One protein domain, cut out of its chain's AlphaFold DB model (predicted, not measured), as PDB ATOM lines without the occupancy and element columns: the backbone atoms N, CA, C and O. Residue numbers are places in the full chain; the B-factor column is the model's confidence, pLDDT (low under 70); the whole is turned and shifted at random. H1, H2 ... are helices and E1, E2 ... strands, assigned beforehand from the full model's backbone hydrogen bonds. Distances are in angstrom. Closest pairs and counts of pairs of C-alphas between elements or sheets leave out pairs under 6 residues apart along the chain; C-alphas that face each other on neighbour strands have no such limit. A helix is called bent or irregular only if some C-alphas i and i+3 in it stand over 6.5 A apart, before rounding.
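This is residues 4 to 123 of the 123 residues of an uncharacterized protein of Rathayibacter rathayi NCPPB 2980 = VKM Ac-1601 (UniProt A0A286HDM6). A six-stranded sheet is curled like part of a barrel, with the long last helix, H4, in its hollow, where it meets strands from both edges of the sheet; H2 crosses E4 on the opposite face. Near the beginning of the printed part E1 comes close to the inner strands E4 and E5 and H1 only grazes the sheet, and a long loop, residues 34 to 54, reaches as far as 21 A from the mean of the C-alphas. The printed part has 120 residues with four named helices and seven named strands in the order E1 H1 E2 E3 H2 H3 E4 E5 E6 E7 H4. The sheet runs E2 E3 E4 E5 E6 E7, all antiparallel, and the class is mixed, helices and strands. The whole is compact, with a radius of gyration of the C-alphas of 13.6 A and spans of 41 by 31 by 23 A.

E1, residues 11 to 13, pairs with no named strand; residues 4 to 5 pair antiparallel with its residues 11 to 12. H1, residues 14 to 20, meets E1 only through their link and only grazes the sheet, with its residues 16 to 20. E2, residues 26 to 28, and E3, residues 31 to 33, form a hairpin; N 28 and O 31 are 2.9 A apart, within hydrogen-bond range. H2, residues 55 to 62, is on the sheet, at a height over the sheet of 8.2 A. It lies over E4, residues 71 to 76, and runs across the strands, at 76 degrees to E4 on the local plane; their closest C-alphas are those of Asn 59 and Phe 73, 5.8 A. H3, residues 66 to 70, only grazes the sheet with its residues 68 to 70, and is close to H2 but not clearly touching, the closest C-alphas being those of Trp 62 and Gln 68, 6.5 A. E3 is the antiparallel neighbour of E4, with N 32 and O 76 at 2.8 A. E4, E5, residues 80 to 85, E6, residues 90 to 95, and E7, residues 101 to 105, form a meander, each strand the antiparallel neighbour of the one before. Within hydrogen-bond range are N 72 and O 84 at 2.8 A, N 83 and O 92 at 3.0 A, and N 105 and O 91 at 2.8 A. H4, residues 108 to 121, is on the face of the sheet opposite to H2. Its closest C-alphas to E7 are those of Phe 111 and Phe 105, 5.7 A. H4 is close to H1 but not clearly touching, with the C-alphas of Asp 15 and Phe 108 6.5 A apart, at a steep tilt of 40 degrees, the same way. In H2 and H4 every O i to N i+4 pair is within hydrogen-bond range; H1 has 1 of 3, with 3 of 4 O i to N i+3 pairs, and H3 has 0 of 1, with 1 of 2.

E1 begins at C-alpha 11, (29.270, -24.703, -46.194). H1 is 10.1 A long and H2 10.5 A. H3 is irregular, but only just: C-alphas 67 and 70 are 6.6 A apart. E4 is 12.6 A long and begins at C-alpha 71, (36.977, -22.808, -42.553). E5 measures 14.9 A, E6 15.8 A and E7 11.1 A. H4 is 19.8 A long and ends at C-alpha 121, (39.198, 4.219, -40.786).

The two C-alphas farthest apart are those of His 43 and Arg 123, 43.0 A. The printed part has no cut. The link from E3 to H2, 21 residues, is long; the other links are tight. The sheet is strongly twisted, with C-alphas up to 7.6 A off its best plane. The mean pLDDT of the printed part is 82.4; residues 4 to 9, 21, 37 to 52 and 122 to 123 are under 70.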
ATOM      1  N   ALA A   4      23.737 -22.624 -46.830       49.06
ATOM      2  CA  ALA A   4      23.623 -23.085 -48.203       49.06
ATOM      3  C   ALA A   4      24.789 -24.048 -48.474       49.06
ATOM      4  O   ALA A   4      25.949 -23.699 -48.260       49.06
ATOM      5  N   ALA A   5      24.489 -25.273 -48.906       47.28
ATOM      6  CA  ALA A   5      25.523 -26.170 -49.406       47.28
ATOM      7  C   ALA A   5      25.865 -25.737 -50.832       47.28
ATOM      8  O   ALA A   5      24.978 -25.682 -51.686       47.28
ATOM      9  N   SER A   6      27.132 -25.416 -51.087       53.12
ATOM     10  CA  SER A   6      27.610 -25.320 -52.462       53.12
ATOM     11  C   SER A   6      27.786 -26.721 -53.049       53.12
ATOM     12  O   SER A   6      27.917 -27.724 -52.343       53.12
ATOM     13  N   VAL A   7      27.891 -26.758 -54.367       52.06
ATOM     14  CA  VAL A   7      28.107 -27.961 -55.176       52.06
ATOM     15  C   VAL A   7      29.359 -28.739 -54.789       52.06
ATOM     16  O   VAL A   7      29.413 -29.957 -54.929       52.06
ATOM     17  N   CYS A   8      30.371 -28.041 -54.278       61.12
ATOM     18  CA  CYS A   8      31.653 -28.631 -53.908       61.12
ATOM     19  C   CYS A   8      31.683 -29.116 -52.449       61.12
ATOM     20  O   CYS A   8      32.744 -29.472 -51.949       61.12
ATOM     21  N   GLY A   9      30.542 -29.107 -51.746       69.31
ATOM     22  CA  GLY A   9      30.472 -29.438 -50.321       69.31
ATOM     23  C   GLY A   9      30.895 -28.293 -49.393       69.31
ATOM     24  O   GLY A   9      30.956 -28.495 -48.183       69.31
ATOM     25  N   LEU A  10      31.153 -27.090 -49.932       77.56
ATOM     26  CA  LEU A  10      31.422 -25.895 -49.124       77.56
ATOM     27  C   LEU A  10      30.164 -25.474 -48.358       77.56
ATOM     28  O   LEU A  10      29.085 -25.363 -48.949       77.56
ATOM     29  N   PHE A  11      30.325 -25.199 -47.067       81.50
ATOM     30  CA  PHE A  11      29.270 -24.703 -46.194       81.50
ATOM     31  C   PHE A  11      29.244 -23.178 -46.195       81.50
ATOM     32  O   PHE A  11      30.051 -22.540 -45.535       81.50
ATOM     33  N   ILE A  12      28.283 -22.579 -46.892       81.38
ATOM     34  CA  ILE A  12      28.152 -21.122 -46.933       81.38
ATOM     35  C   ILE A  12      27.159 -20.675 -45.847       81.38
ATOM     36  O   ILE A  12      26.010 -21.139 -45.861       81.38
ATOM     37  N   PRO A  13      27.550 -19.782 -44.918       83.56
ATOM     38  CA  PRO A  13      26.629 -19.214 -43.934       83.56
ATOM     39  C   PRO A  13      25.462 -18.471 -44.596       83.56
ATOM     40  O   PRO A  13      25.651 -17.713 -45.548       83.56
ATOM     41  N   ALA A  14      24.235 -18.713 -44.125       80.38
ATOM     42  CA  ALA A  14      23.033 -18.174 -44.766       80.38
ATOM     43  C   ALA A  14      22.939 -16.639 -44.685       80.38
ATOM     44  O   ALA A  14      22.523 -15.998 -45.640       80.38
ATOM     45  N   ASP A  15      23.341 -16.064 -43.561       82.44
ATOM     46  CA  ASP A  15      23.459 -14.628 -43.295       82.44
ATOM     47  C   ASP A  15      24.465 -13.934 -44.223       82.44
ATOM     48  O   ASP A  15      24.133 -12.896 -44.794       82.44
ATOM     49  N   PHE A  16      25.624 -14.542 -44.489       83.38
ATOM     50  CA  PHE A  16      26.516 -14.044 -45.543       83.38
ATOM     51  C   PHE A  16      25.839 -14.086 -46.923       83.38
ATOM     52  O   PHE A  16      25.920 -13.129 -47.696       83.38
ATOM     53  N   ALA A  17      25.087 -15.153 -47.210       76.50
ATOM     54  CA  ALA A  17      24.382 -15.284 -48.478       76.50
ATOM     55  C   ALA A  17      23.233 -14.281 -48.682       76.50
ATOM     56  O   ALA A  17      22.896 -13.954 -49.823       76.50
ATOM     57  N   GLU A  18      22.643 -13.757 -47.605       75.56
ATOM     58  CA  GLU A  18      21.655 -12.678 -47.693       75.56
ATOM     59  C   GLU A  18      22.288 -11.354 -48.150       75.56
ATOM     60  O   GLU A  18      21.666 -10.629 -48.929       75.56
ATOM     61  N   VAL A  19      23.534 -11.058 -47.755       73.94
ATOM     62  CA  VAL A  19      24.248  -9.847 -48.211       73.94
ATOM     63  C   VAL A  19      24.430  -9.846 -49.719       73.94
ATOM     64  O   VAL A  19      24.220  -8.821 -50.366       73.94
ATOM     65  N   TRP A  20      24.742 -11.000 -50.306       72.38
ATOM     66  CA  TRP A  20      24.944 -11.128 -51.747       72.38
ATOM     67  C   TRP A  20      23.711 -10.797 -52.584       72.38
ATOM     68  O   TRP A  20      23.845 -10.355 -53.724       72.38
ATOM     69  N   LYS A  21      22.505 -10.950 -52.021       68.88
ATOM     70  CA  LYS A  21      21.265 -10.523 -52.688       68.88
ATOM     71  C   LYS A  21      21.176  -9.003 -52.830       68.88
ATOM     72  O   LYS A  21      20.417  -8.519 -53.666       68.88
ATOM     73  N   ILE A  22      21.920  -8.264 -52.006       78.94
ATOM     74  CA  ILE A  22      21.994  -6.801 -52.014       78.94
ATOM     75  C   ILE A  22      23.218  -6.342 -52.815       78.94
ATOM     76  O   ILE A  22      23.094  -5.477 -53.679       78.94
ATOM     77  N   GLN A  23      24.386  -6.928 -52.538       82.06
ATOM     78  CA  GLN A  23      25.674  -6.585 -53.139       82.06
ATOM     79  C   GLN A  23      26.526  -7.856 -53.280       82.06
ATOM     80  O   GLN A  23      27.007  -8.405 -52.290       82.06
ATOM     81  N   ASN A  24      26.708  -8.337 -54.514       80.50
ATOM     82  CA  ASN A  24      27.480  -9.550 -54.783       80.50
ATOM     83  C   ASN A  24      28.980  -9.240 -54.874       80.50
ATOM     84  O   ASN A  24      29.448  -8.730 -55.891       80.50
ATOM     85  N   GLY A  25      29.711  -9.553 -53.807       85.44
ATOM     86  CA  GLY A  25      31.124  -9.220 -53.662       85.44
ATOM     87  C   GLY A  25      31.360  -7.746 -53.319       85.44
ATOM     88  O   GLY A  25      30.567  -6.854 -53.646       85.44
ATOM     89  N   LEU A  26      32.471  -7.489 -52.633       89.62
ATOM     90  CA  LEU A  26      32.890  -6.148 -52.232       89.62
ATOM     91  C   LEU A  26      34.416  -6.077 -52.236       89.62
ATOM     92  O   LEU A  26      35.059  -6.950 -51.670       89.62
ATOM     93  N   GLU A  27      34.987  -5.036 -52.835       90.06
ATOM     94  CA  GLU A  27      36.437  -4.831 -52.870       90.06
ATOM     95  C   GLU A  27      36.789  -3.386 -52.499       90.06
ATOM     96  O   GLU A  27      36.191  -2.440 -53.023       90.06
ATOM     97  N   HIS A  28      37.756  -3.217 -51.595       89.25
ATOM     98  CA  HIS A  28      38.294  -1.920 -51.191       89.25
ATOM     99  C   HIS A  28      39.744  -2.045 -50.699       89.25
ATOM    100  O   HIS A  28      40.016  -2.773 -49.747       89.25
ATOM    101  N   ASP A  29      40.677  -1.327 -51.333       88.00
ATOM    102  CA  ASP A  29      42.095  -1.247 -50.939       88.00
ATOM    103  C   ASP A  29      42.785  -2.611 -50.714       88.00
ATOM    104  O   ASP A  29      43.571  -2.811 -49.786       88.00
ATOM    105  N   GLY A  30      42.495  -3.571 -51.598       86.88
ATOM    106  CA  GLY A  30      43.046  -4.931 -51.535       86.88
ATOM    107  C   GLY A  30      42.353  -5.844 -50.523       86.88
ATOM    108  O   GLY A  30      42.777  -6.982 -50.353       86.88
ATOM    109  N   ASN A  31      41.289  -5.370 -49.872       90.75
ATOM    110  CA  ASN A  31      40.395  -6.199 -49.081       90.75
ATOM    111  C   ASN A  31      39.192  -6.613 -49.917       90.75
ATOM    112  O   ASN A  31      38.574  -5.780 -50.583       90.75
ATOM    113  N   VAL A  32      38.850  -7.893 -49.856       92.44
ATOM    114  CA  VAL A  32      37.837  -8.522 -50.693       92.44
ATOM    115  C   VAL A  32      36.881  -9.310 -49.810       92.44
ATOM    116  O   VAL A  32      37.305 -10.145 -49.022       92.44
ATOM    117  N   PHE A  33      35.579  -9.099 -49.986       92.81
ATOM    118  CA  PHE A  33      34.569 -10.123 -49.734       92.81
ATOM    119  C   PHE A  33      34.230 -10.796 -51.050       92.81
ATOM    120  O   PHE A  33      33.895 -10.123 -52.032       92.81
ATOM    121  N   TYR A  34      34.313 -12.122 -51.062       91.06
ATOM    122  CA  TYR A  34      34.140 -12.888 -52.280       91.06
ATOM    123  C   TYR A  34      32.713 -12.774 -52.823       91.06
ATOM    124  O   TYR A  34      31.728 -12.705 -52.079       91.06
ATOM    125  N   GLN A  35      32.618 -12.763 -54.147       85.44
ATOM    126  CA  GLN A  35      31.373 -12.893 -54.884       85.44
ATOM    127  C   GLN A  35      30.887 -14.345 -54.868       85.44
ATOM    128  O   GLN A  35      31.682 -15.279 -54.782       85.44
ATOM    129  N   VAL A  36      29.580 -14.523 -55.035       76.81
ATOM    130  CA  VAL A  36      28.982 -15.784 -55.479       76.81
ATOM    131  C   VAL A  36      29.052 -15.855 -56.979       76.81
ATOM    132  O   VAL A  36      28.395 -15.118 -57.720       76.81
ATOM    133  N   ASP A  37      29.844 -16.800 -57.405       67.00
ATOM    134  CA  ASP A  37      30.122 -17.220 -58.752       67.00
ATOM    135  C   ASP A  37      29.102 -18.296 -59.164       67.00
ATOM    136  O   ASP A  37      29.372 -19.489 -59.157       67.00
ATOM    137  N   ALA A  38      27.919 -17.813 -59.562       58.16
ATOM    138  CA  ALA A  38      26.832 -18.518 -60.255       58.16
ATOM    139  C   ALA A  38      25.876 -19.400 -59.422       58.16
ATOM    140  O   ALA A  38      26.150 -19.800 -58.293       58.16
ATOM    141  N   GLU A  39      24.682 -19.606 -60.002       54.09
ATOM    142  CA  GLU A  39      23.535 -20.299 -59.409       54.09
ATOM    143  C   GLU A  39      23.972 -21.587 -58.708       54.09
ATOM    144  O   GLU A  39      24.701 -22.387 -59.292       54.09
ATOM    145  N   LEU A  40      23.504 -21.779 -57.471       50.88
ATOM    146  CA  LEU A  40      23.619 -23.009 -56.685       50.88
ATOM    147  C   LEU A  40      22.995 -24.187 -57.468       50.88
ATOM    148  O   LEU A  40      21.872 -24.600 -57.198       50.88
ATOM    149  N   SER A  41      23.678 -24.676 -58.496       45.03
ATOM    150  CA  SER A  41      23.265 -25.777 -59.366       45.03
ATOM    151  C   SER A  41      24.209 -26.928 -59.093       45.03
ATOM    152  O   SER A  41      25.406 -26.711 -59.189       45.03
ATOM    153  N   ASP A  42      23.706 -28.135 -58.839       46.12
ATOM    154  CA  ASP A  42      24.455 -29.331 -58.401       46.12
ATOM    155  C   ASP A  42      25.657 -29.777 -59.287       46.12
ATOM    156  O   ASP A  42      26.273 -30.811 -59.021       46.12
ATOM    157  N   HIS A  43      26.022 -29.031 -60.340       45.66
ATOM    158  CA  HIS A  43      27.035 -29.372 -61.346       45.66
ATOM    159  C   HIS A  43      27.987 -28.217 -61.744       45.66
ATOM    160  O   HIS A  43      28.294 -28.054 -62.924       45.66
ATOM    161  N   ILE A  44      28.484 -27.411 -60.801       50.34
ATOM    162  CA  ILE A  44      29.558 -26.436 -61.070       50.34
ATOM    163  C   ILE A  44      30.889 -27.159 -61.334       50.34
ATOM    164  O   ILE A  44      31.394 -27.908 -60.497       50.34
ATOM    165  N   ASN A  45      31.477 -26.894 -62.500       51.34
ATOM    166  CA  ASN A  45      32.848 -27.264 -62.834       51.34
ATOM    167  C   ASN A  45      33.814 -26.205 -62.256       51.34
ATOM    168  O   ASN A  45      33.725 -25.046 -62.660       51.34
ATOM    169  N   PRO A  46      34.765 -26.560 -61.367       50.62
ATOM    170  CA  PRO A  46      35.733 -25.615 -60.796       50.62
ATOM    171  C   PRO A  46      36.548 -24.805 -61.815       50.62
ATOM    172  O   PRO A  46      37.028 -23.726 -61.492       50.62
ATOM    173  N   LEU A  47      36.707 -25.310 -63.043       51.94
ATOM    174  CA  LEU A  47      37.403 -24.614 -64.134       51.94
ATOM    175  C   LEU A  47      36.528 -23.576 -64.857       51.94
ATOM    176  O   LEU A  47      37.042 -22.784 -65.642       51.94
ATOM    177  N   GLU A  48      35.215 -23.608 -64.631       48.09
ATOM    178  CA  GLU A  48      34.226 -22.686 -65.212       48.09
ATOM    179  C   GLU A  48      33.822 -21.577 -64.232       48.09
ATOM    180  O   GLU A  48      33.149 -20.617 -64.611       48.09
ATOM    181  N   VAL A  49      34.273 -21.686 -62.983       53.72
ATOM    182  CA  VAL A  49      34.149 -20.645 -61.970       53.72
ATOM    183  C   VAL A  49      35.035 -19.454 -62.352       53.72
ATOM    184  O   VAL A  49      36.212 -19.616 -62.674       53.72
ATOM    185  N   SER A  50      34.482 -18.236 -62.301       54.19
ATOM    186  CA  SER A  50      35.281 -17.015 -62.458       54.19
ATOM    187  C   SER A  50      36.375 -16.990 -61.391       54.19
ATOM    188  O   SER A  50      36.069 -17.030 -60.214       54.19
ATOM    189  N   THR A  51      37.650 -16.917 -61.763       53.09
ATOM    190  CA  THR A  51      38.757 -16.996 -60.791       53.09
ATOM    191  C   THR A  51      38.961 -15.720 -59.976       53.09
ATOM    192  O   THR A  51      39.754 -15.716 -59.039       53.09
ATOM    193  N   ASN A  52      38.298 -14.621 -60.336       59.28
ATOM    194  CA  ASN A  52      38.505 -13.342 -59.665       59.28
ATOM    195  C   ASN A  52      37.514 -13.217 -58.508       59.28
ATOM    196  O   ASN A  52      36.313 -13.149 -58.743       59.28
ATOM    197  N   ASN A  53      38.022 -13.171 -57.274       70.75
ATOM    198  CA  ASN A  53      37.264 -12.901 -56.047       70.75
ATOM    199  C   ASN A  53      36.045 -13.813 -55.815       70.75
ATOM    200  O   ASN A  53      35.106 -13.399 -55.152       70.75
ATOM    201  N   ALA A  54      36.028 -15.023 -56.367       84.31
ATOM    202  CA  ALA A  54      34.926 -15.983 -56.285       84.31
ATOM    203  C   ALA A  54      35.030 -16.886 -55.056       84.31
ATOM    204  O   ALA A  54      36.100 -17.426 -54.780       84.31
ATOM    205  N   ILE A  55      33.924 -17.115 -54.346       87.06
ATOM    206  CA  ILE A  55      33.949 -17.898 -53.110       87.06
ATOM    207  C   ILE A  55      34.363 -19.348 -53.368       87.06
ATOM    208  O   ILE A  55      35.167 -19.881 -52.603       87.06
ATOM    209  N   ILE A  56      33.875 -19.994 -54.435       84.56
ATOM    210  CA  ILE A  56      34.199 -21.407 -54.687       84.56
ATOM    211  C   ILE A  56      35.671 -21.533 -55.078       84.56
ATOM    212  O   ILE A  56      36.396 -22.320 -54.468       84.56
ATOM    213  N   ALA A  57      36.133 -20.732 -56.042       83.44
ATOM    214  CA  ALA A  57      37.529 -20.763 -56.482       83.44
ATOM    215  C   ALA A  57      38.506 -20.440 -55.343       83.44
ATOM    216  O   ALA A  57      39.480 -21.168 -55.156       83.44
ATOM    217  N   SER A  58      38.229 -19.403 -54.545       89.12
ATOM    218  CA  SER A  58      39.087 -19.028 -53.420       89.12
ATOM    219  C   SER A  58      39.160 -20.130 -52.367       89.12
ATOM    220  O   SER A  58      40.248 -20.465 -51.908       89.12
ATOM    221  N   ASN A  59      38.031 -20.746 -52.001       90.69
ATOM    222  CA  ASN A  59      38.043 -21.834 -51.019       90.69
ATOM    223  C   ASN A  59      38.789 -23.070 -51.526       90.69
ATOM    224  O   ASN A  59      39.486 -23.691 -50.735       90.69
ATOM    225  N   ILE A  60      38.721 -23.396 -52.822       86.69
ATOM    226  CA  ILE A  60      39.525 -24.487 -53.399       86.69
ATOM    227  C   ILE A  60      41.021 -24.240 -53.177       86.69
ATOM    228  O   ILE A  60      41.727 -25.166 -52.786       86.69
ATOM    229  N   ILE A  61      41.486 -23.003 -53.385       88.69
ATOM    230  CA  ILE A  61      42.890 -22.621 -53.193       88.69
ATOM    231  C   ILE A  61      43.281 -22.729 -51.715       88.69
ATOM    232  O   ILE A  61      44.267 -23.381 -51.384       88.69
ATOM    233  N   TRP A  62      42.508 -22.131 -50.806       91.75
ATOM    234  CA  TRP A  62      42.841 -22.165 -49.377       91.75
ATOM    235  C   TRP A  62      42.758 -23.587 -48.794       91.75
ATOM    236  O   TRP A  62      43.554 -23.984 -47.949       91.75
ATOM    237  N   HIS A  63      41.861 -24.429 -49.308       91.44
ATOM    238  CA  HIS A  63      41.717 -25.829 -48.886       91.44
ATOM    239  C   HIS A  63      42.794 -26.781 -49.426       91.44
ATOM    240  O   HIS A  63      42.752 -27.979 -49.111       91.44
ATOM    241  N   GLU A  64      43.770 -26.284 -50.198       90.19
ATOM    242  CA  GLU A  64      45.007 -27.022 -50.492       90.19
ATOM    243  C   GLU A  64      45.798 -27.327 -49.210       90.19
ATOM    244  O   GLU A  64      46.498 -28.340 -49.142       90.19
ATOM    245  N   VAL A  65      45.642 -26.498 -48.172       91.75
ATOM    246  CA  VAL A  65      46.148 -26.765 -46.825       91.75
ATOM    247  C   VAL A  65      45.066 -27.482 -46.016       91.75
ATOM    248  O   VAL A  65      43.979 -26.950 -45.790       91.75
ATOM    249  N   GLU A  66      45.358 -28.700 -45.556       90.19
ATOM    250  CA  GLU A  66      44.364 -29.566 -44.907       90.19
ATOM    251  C   GLU A  66      43.764 -28.924 -43.647       90.19
ATOM    252  O   GLU A  66      42.549 -28.977 -43.456       90.19
ATOM    253  N   GLU A  67      44.574 -28.253 -42.815       91.19
ATOM    254  CA  GLU A  67      44.081 -27.589 -41.601       91.19
ATOM    255  C   GLU A  67      43.079 -26.461 -41.896       91.19
ATOM    256  O   GLU A  67      42.262 -26.124 -41.038       91.19
ATOM    257  N   GLN A  68      43.110 -25.889 -43.103       92.62
ATOM    258  CA  GLN A  68      42.251 -24.772 -43.503       92.62
ATOM    259  C   GLN A  68      40.854 -25.230 -43.944       92.62
ATOM    260  O   GLN A  68      39.935 -24.416 -44.003       92.62
ATOM    261  N   ARG A  69      40.640 -26.535 -44.167       91.56
ATOM    262  CA  ARG A  69      39.340 -27.097 -44.588       91.56
ATOM    263  C   ARG A  69      38.220 -26.956 -43.561       91.56
ATOM    264  O   ARG A  69      37.051 -27.088 -43.911       91.56
ATOM    265  N   ARG A  70      38.556 -26.669 -42.299       93.06
ATOM    266  CA  ARG A  70      37.567 -26.363 -41.248       93.06
ATOM    267  C   ARG A  70      36.897 -24.995 -41.422       93.06
ATOM    268  O   ARG A  70      35.900 -24.711 -40.755       93.06
ATOM    269  N   TYR A  71      37.449 -24.157 -42.297       94.88
ATOM    270  CA  TYR A  71      36.977 -22.808 -42.553       94.88
ATOM    271  C   TYR A  71      36.281 -22.702 -43.902       94.88
ATOM    272  O   TYR A  71      36.708 -23.284 -44.894       94.88
ATOM    273  N   THR A  72      35.246 -21.875 -43.951       93.75
ATOM    274  CA  THR A  72      34.758 -21.284 -45.193       93.75
ATOM    275  C   THR A  72      35.307 -19.875 -45.286       93.75
ATOM    276  O   THR A  72      34.971 -19.016 -44.474       93.75
ATOM    277  N   PHE A  73      36.163 -19.633 -46.265       94.69
ATOM    278  CA  PHE A  73      36.735 -18.326 -46.536       94.69
ATOM    279  C   PHE A  73      35.688 -17.468 -47.243       94.69
ATOM    280  O   PHE A  73      35.201 -17.818 -48.315       94.69
ATOM    281  N   LEU A  74      35.323 -16.356 -46.620       94.44
ATOM    282  CA  LEU A  74      34.319 -15.403 -47.100       94.44
ATOM    283  C   LEU A  74      34.972 -14.216 -47.809       94.44
ATOM    284  O   LEU A  74      34.316 -13.489 -48.552       94.44
ATOM    285  N   GLY A  75      36.267 -14.029 -47.574       94.62
ATOM    286  CA  GLY A  75      37.067 -12.966 -48.140       94.62
ATOM    287  C   GLY A  75      38.507 -13.027 -47.648       94.62
ATOM    288  O   GLY A  75      38.874 -13.877 -46.829       94.62
ATOM    289  N   ASP A  76      39.320 -12.113 -48.143       94.94
ATOM    290  CA  ASP A  76      40.695 -11.922 -47.718       94.94
ATOM    291  C   ASP A  76      41.121 -10.464 -47.885       94.94
ATOM    292  O   ASP A  76      40.650  -9.749 -48.767       94.94
ATOM    293  N   GLY A  77      42.013 -10.022 -47.011       92.25
ATOM    294  CA  GLY A  77      42.755  -8.787 -47.170       92.25
ATOM    295  C   GLY A  77      44.226  -9.047 -47.455       92.25
ATOM    296  O   GLY A  77      44.668 -10.162 -47.778       92.25
ATOM    297  N   ASN A  78      45.013  -7.980 -47.329       89.00
ATOM    298  CA  ASN A  78      46.451  -8.025 -47.580       89.00
ATOM    299  C   ASN A  78      47.188  -8.924 -46.572       89.00
ATOM    300  O   ASN A  78      48.174  -9.566 -46.935       89.00
ATOM    301  N   ILE A  79      46.723  -8.962 -45.319       90.50
ATOM    302  CA  ILE A  79      47.389  -9.663 -44.208       90.50
ATOM    303  C   ILE A  79      46.452 -10.575 -43.412       90.50
ATOM    304  O   ILE A  79      46.904 -11.268 -42.509       90.50
ATOM    305  N   ASP A  80      45.172 -10.605 -43.754       95.00
ATOM    306  CA  ASP A  80      44.122 -11.265 -42.996       95.00
ATOM    307  C   ASP A  80      43.192 -12.098 -43.887       95.00
ATOM    308  O   ASP A  80      43.009 -11.838 -45.079       95.00
ATOM    309  N   TRP A  81      42.610 -13.139 -43.298       97.25
ATOM    310  CA  TRP A  81      41.511 -13.904 -43.875       97.25
ATOM    311  C   TRP A  81      40.223 -13.643 -43.103       97.25
ATOM    312  O   TRP A  81      40.210 -13.622 -41.872       97.25
ATOM    313  N   PHE A  82      39.124 -13.524 -43.843       96.69
ATOM    314  CA  PHE A  82      37.776 -13.362 -43.313       96.69
ATOM    315  C   PHE A  82      37.063 -14.702 -43.458       96.69
ATOM    316  O   PHE A  82      36.749 -15.115 -44.577       96.69
ATOM    317  N   VAL A  83      36.838 -15.421 -42.357       96.94
ATOM    318  CA  VAL A  83      36.369 -16.813 -42.423       96.94
ATOM    319  C   VAL A  83      35.178 -17.089 -41.519       96.94
ATOM    320  O   VAL A  83      34.925 -16.396 -40.537       96.94
ATOM    321  N   TYR A  84      34.477 -18.169 -41.837       96.50
ATOM    322  CA  TYR A  84      33.531 -18.833 -40.958       96.50
ATOM    323  C   TYR A  84      34.066 -20.210 -40.561       96.50
ATOM    324  O   TYR A  84      34.399 -21.021 -41.425       96.50
ATOM    325  N   GLU A  85      34.137 -20.495 -39.265       95.50
ATOM    326  CA  GLU A  85      34.524 -21.801 -38.738       95.50
ATOM    327  C   GLU A  85      33.290 -22.675 -38.510       95.50
ATOM    328  O   GLU A  85      32.411 -22.361 -37.702       95.50
ATOM    329  N   ILE A  86      33.250 -23.808 -39.212       89.44
ATOM    330  CA  ILE A  86      32.052 -24.648 -39.300       89.44
ATOM    331  C   ILE A  86      31.731 -25.315 -37.957       89.44
ATOM    332  O   ILE A  86      30.570 -25.362 -37.561       89.44
ATOM    333  N   GLU A  87      32.742 -25.813 -37.239       91.38
ATOM    334  CA  GLU A  87      32.532 -26.574 -35.999       91.38
ATOM    335  C   GLU A  87      32.083 -25.699 -34.824       91.38
ATOM    336  O   GLU A  87      31.245 -26.120 -34.024       91.38
ATOM    337  N   ARG A  88      32.633 -24.483 -34.708       94.94
ATOM    338  CA  ARG A  88      32.319 -23.553 -33.609       94.94
ATOM    339  C   ARG A  88      31.135 -22.640 -33.921       94.94
ATOM    340  O   ARG A  88      30.644 -21.973 -33.012       94.94
ATOM    341  N   GLU A  89      30.672 -22.640 -35.171       94.12
ATOM    342  CA  GLU A  89      29.678 -21.706 -35.702       94.12
ATOM    343  C   GLU A  89      30.058 -20.243 -35.395       94.12
ATOM    344  O   GLU A  89      29.279 -19.496 -34.797       94.12
ATOM    345  N   LYS A  90      31.296 -19.856 -35.740       96.69
ATOM    346  CA  LYS A  90      31.853 -18.516 -35.475       96.69
ATOM    347  C   LYS A  90      32.424 -17.868 -36.721       96.69
ATOM    348  O   LYS A  90      32.997 -18.539 -37.575       96.69
ATOM    349  N   TYR A  91      32.333 -16.545 -36.760       97.94
ATOM    350  CA  TYR A  91      33.061 -15.719 -37.715       97.94
ATOM    351  C   TYR A  91      34.393 -15.304 -37.121       97.94
ATOM    352  O   TYR A  91      34.440 -14.885 -35.964       97.94
ATOM    353  N   LEU A  92      35.462 -15.411 -37.904       98.00
ATOM    354  CA  LEU A  92      36.821 -15.152 -37.450       98.00
ATOM    355  C   LEU A  92      37.561 -14.254 -38.433       98.00
ATOM    356  O   LEU A  92      37.402 -14.368 -39.651       98.00
ATOM    357  N   ILE A  93      38.428 -13.412 -37.881       97.44
ATOM    358  CA  ILE A  93      39.515 -12.781 -38.629       97.44
ATOM    359  C   ILE A  93      40.788 -13.523 -38.251       97.44
ATOM    360  O   ILE A  93      41.111 -13.628 -37.064       97.44
ATOM    361  N   LEU A  94      41.477 -14.063 -39.253       97.56
ATOM    362  CA  LEU A  94      42.723 -14.799 -39.069       97.56
ATOM    363  C   LEU A  94      43.892 -14.031 -39.671       97.56
ATOM    364  O   LEU A  94      43.740 -13.416 -40.722       97.56
ATOM    365  N   ASP A  95      45.073 -14.154 -39.076       95.81
ATOM    366  CA  ASP A  95      46.325 -13.737 -39.711       95.81
ATOM    367  C   ASP A  95      46.642 -14.664 -40.903       95.81
ATOM    368  O   ASP A  95      46.739 -15.883 -40.755       95.81
ATOM    369  N   LYS A  96      46.788 -14.103 -42.109       89.62
ATOM    370  CA  LYS A  96      46.937 -14.842 -43.382       89.62
ATOM    371  C   LYS A  96      48.233 -15.670 -43.489       89.62
ATOM    372  O   LYS A  96      48.223 -16.715 -44.135       89.62
ATOM    373  N   PRO A  97      49.359 -15.273 -42.870       88.12
ATOM    374  CA  PRO A  97      50.539 -16.133 -42.777       88.12
ATOM    375  C   PRO A  97      50.394 -17.341 -41.841       88.12
ATOM    376  O   PRO A  97      50.936 -18.404 -42.145       88.12
ATOM    377  N   SER A  98      49.740 -17.179 -40.687       90.56
ATOM    378  CA  SER A  98      49.806 -18.158 -39.586       90.56
ATOM    379  C   SER A  98      48.496 -18.888 -39.284       90.56
ATOM    380  O   SER A  98      48.513 -19.883 -38.559       90.56
ATOM    381  N   ALA A  99      47.376 -18.416 -39.833       93.44
ATOM    382  CA  ALA A  99      46.021 -18.799 -39.447       93.44
ATOM    383  C   ALA A  99      45.707 -18.570 -37.950       93.44
ATOM    384  O   ALA A  99      44.792 -19.203 -37.416       93.44
ATOM    385  N   GLU A 100      46.456 -17.693 -37.267       95.94
ATOM    386  CA  GLU A 100      46.190 -17.312 -35.878       95.94
ATOM    387  C   GLU A 100      44.867 -16.542 -35.779       95.94
ATOM    388  O   GLU A 100      44.614 -15.624 -36.559       95.94
ATOM    389  N   GLU A 101      44.020 -16.919 -34.815       97.12
ATOM    390  CA  GLU A 101      42.772 -16.211 -34.520       97.12
ATOM    391  C   GLU A 101      43.086 -14.823 -33.952       97.12
ATOM    392  O   GLU A 101      43.585 -14.699 -32.834       97.12
ATOM    393  N   MET A 102      42.763 -13.776 -34.709       96.50
ATOM    394  CA  MET A 102      42.896 -12.396 -34.245       96.50
ATOM    395  C   MET A 102      41.633 -11.958 -33.506       96.50
ATOM    396  O   MET A 102      41.705 -11.388 -32.418       96.50
ATOM    397  N   GLU A 103      40.469 -12.239 -34.094       97.44
ATOM    398  CA  GLU A 103      39.164 -11.855 -33.560       97.44
ATOM    399  C   GLU A 103      38.085 -12.885 -33.874       97.44
ATOM    400  O   GLU A 103      38.175 -13.628 -34.852       97.44
ATOM    401  N   MET A 104      37.040 -12.879 -33.045       98.12
ATOM    402  CA  MET A 104      35.924 -13.812 -33.094       98.12
ATOM    403  C   MET A 104      34.605 -13.092 -32.872       98.12
ATOM    404  O   MET A 104      34.492 -12.266 -31.967       98.12
ATOM    405  N   PHE A 105      33.600 -13.468 -33.653       98.25
ATOM    406  CA  PHE A 105      32.273 -12.873 -33.614       98.25
ATOM    407  C   PHE A 105      31.197 -13.958 -33.631       98.25
ATOM    408  O   PHE A 105      31.342 -15.006 -34.273       98.25
ATOM    409  N   ASP A 106      30.103 -13.692 -32.919       95.69
ATOM    410  CA  ASP A 106      28.960 -14.601 -32.826       95.69
ATOM    411  C   ASP A 106      28.016 -14.454 -34.023       95.69
ATOM    412  O   ASP A 106      27.259 -15.375 -34.331       95.69
ATOM    413  N   THR A 107      28.049 -13.297 -34.687       94.44
ATOM    414  CA  THR A 107      27.131 -12.947 -35.773       94.44
ATOM    415  C   THR A 107      27.867 -12.361 -36.970       94.44
ATOM    416  O   THR A 107      28.910 -11.714 -36.826       94.44
ATOM    417  N   PHE A 108      27.295 -12.547 -38.162       93.19
ATOM    418  CA  PHE A 108      27.824 -11.935 -39.376       93.19
ATOM    419  C   PHE A 108      27.804 -10.404 -39.304       93.19
ATOM    420  O   PHE A 108      28.756  -9.768 -39.738       93.19
ATOM    421  N   ASP A 109      26.763  -9.803 -38.722       94.06
ATOM    422  CA  ASP A 109      26.635  -8.342 -38.642       94.06
ATOM    423  C   ASP A 109      27.770  -7.702 -37.829       94.06
ATOM    424  O   ASP A 109      28.324  -6.682 -38.246       94.06
ATOM    425  N   GLU A 110      28.149  -8.299 -36.693       96.38
ATOM    426  CA  GLU A 110      29.283  -7.839 -35.877       96.38
ATOM    427  C   GLU A 110      30.600  -7.956 -36.648       96.38
ATOM    428  O   GLU A 110      31.369  -6.996 -36.719       96.38
ATOM    429  N   PHE A 111      30.824  -9.113 -37.272       96.44
ATOM    430  CA  PHE A 111      32.003  -9.404 -38.079       96.44
ATOM    431  C   PHE A 111      32.153  -8.442 -39.262       96.44
ATOM    432  O   PHE A 111      33.193  -7.808 -39.447       96.44
ATOM    433  N   PHE A 112      31.088  -8.291 -40.044       93.81
ATOM    434  CA  PHE A 112      31.060  -7.446 -41.226       93.81
ATOM    435  C   PHE A 112      31.221  -5.972 -40.853       93.81
ATOM    436  O   PHE A 112      32.008  -5.260 -41.476       93.81
ATOM    437  N   SER A 113      30.559  -5.519 -39.784       94.06
ATOM    438  CA  SER A 113      30.708  -4.147 -39.285       94.06
ATOM    439  C   SER A 113      32.134  -3.859 -38.816       94.06
ATOM    440  O   SER A 113      32.655  -2.780 -39.108       94.06
ATOM    441  N   ALA A 114      32.783  -4.802 -38.126       94.44
ATOM    442  CA  ALA A 114      34.170  -4.650 -37.688       94.44
ATOM    443  C   ALA A 114      35.123  -4.487 -38.883       94.44
ATOM    444  O   ALA A 114      35.967  -3.589 -38.885       94.44
ATOM    445  N   ILE A 115      34.943  -5.300 -39.927       93.00
ATOM    446  CA  ILE A 115      35.750  -5.238 -41.152       93.00
ATOM    447  C   ILE A 115      35.506  -3.922 -41.901       93.00
ATOM    448  O   ILE A 115      36.457  -3.197 -42.194       93.00
ATOM    449  N   LEU A 116      34.247  -3.547 -42.143       90.69
ATOM    450  CA  LEU A 116      33.923  -2.301 -42.845       90.69
ATOM    451  C   LEU A 116      34.402  -1.053 -42.097       90.69
ATOM    452  O   LEU A 116      34.870  -0.106 -42.727       90.69
ATOM    453  N   THR A 117      34.320  -1.045 -40.764       91.81
ATOM    454  CA  THR A 117      34.827   0.070 -39.948       91.81
ATOM    455  C   THR A 117      36.331   0.240 -40.157       91.81
ATOM    456  O   THR A 117      36.793   1.348 -40.415       91.81
ATOM    457  N   ARG A 118      37.093  -0.862 -40.164       88.00
ATOM    458  CA  ARG A 118      38.538  -0.832 -40.446       88.00
ATOM    459  C   ARG A 118      38.855  -0.303 -41.829       88.00
ATOM    460  O   ARG A 118      39.805   0.456 -41.975       88.00
ATOM    461  N   TRP A 119      38.079  -0.698 -42.831       86.88
ATOM    462  CA  TRP A 119      38.289  -0.245 -44.203       86.88
ATOM    463  C   TRP A 119      38.075   1.265 -44.339       86.88
ATOM    464  O   TRP A 119      38.819   1.931 -45.047       86.88
ATOM    465  N   VAL A 120      37.093   1.825 -43.629       83.56
ATOM    466  CA  VAL A 120      36.806   3.268 -43.663       83.56
ATOM    467  C   VAL A 120      37.805   4.083 -42.834       83.56
ATOM    468  O   VAL A 120      38.145   5.201 -43.232       83.56
ATOM    469  N   ASP A 121      38.285   3.537 -41.714       79.81
ATOM    470  CA  ASP A 121      39.198   4.219 -40.786       79.81
ATOM    471  C   ASP A 121      40.667   4.234 -41.252       79.81
ATOM    472  O   ASP A 121      41.475   4.968 -40.689       79.81
ATOM    473  N   GLN A 122      41.030   3.491 -42.304       61.69
ATOM    474  CA  GLN A 122      42.374   3.508 -42.916       61.69
ATOM    475  C   GLN A 122      42.681   4.782 -43.746       61.69
ATOM    476  O   GLN A 122      43.624   4.793 -44.539       61.69
ATOM    477  N   ARG A 123      41.911   5.861 -43.559       49.22
ATOM    478  CA  ARG A 123      42.040   7.146 -44.268       49.22
ATOM    479  C   ARG A 123      43.043   8.121 -43.661       49.22
ATOM    480  O   ARG A 123      43.071   8.276 -42.421       49.22
TER     481      ARG A 123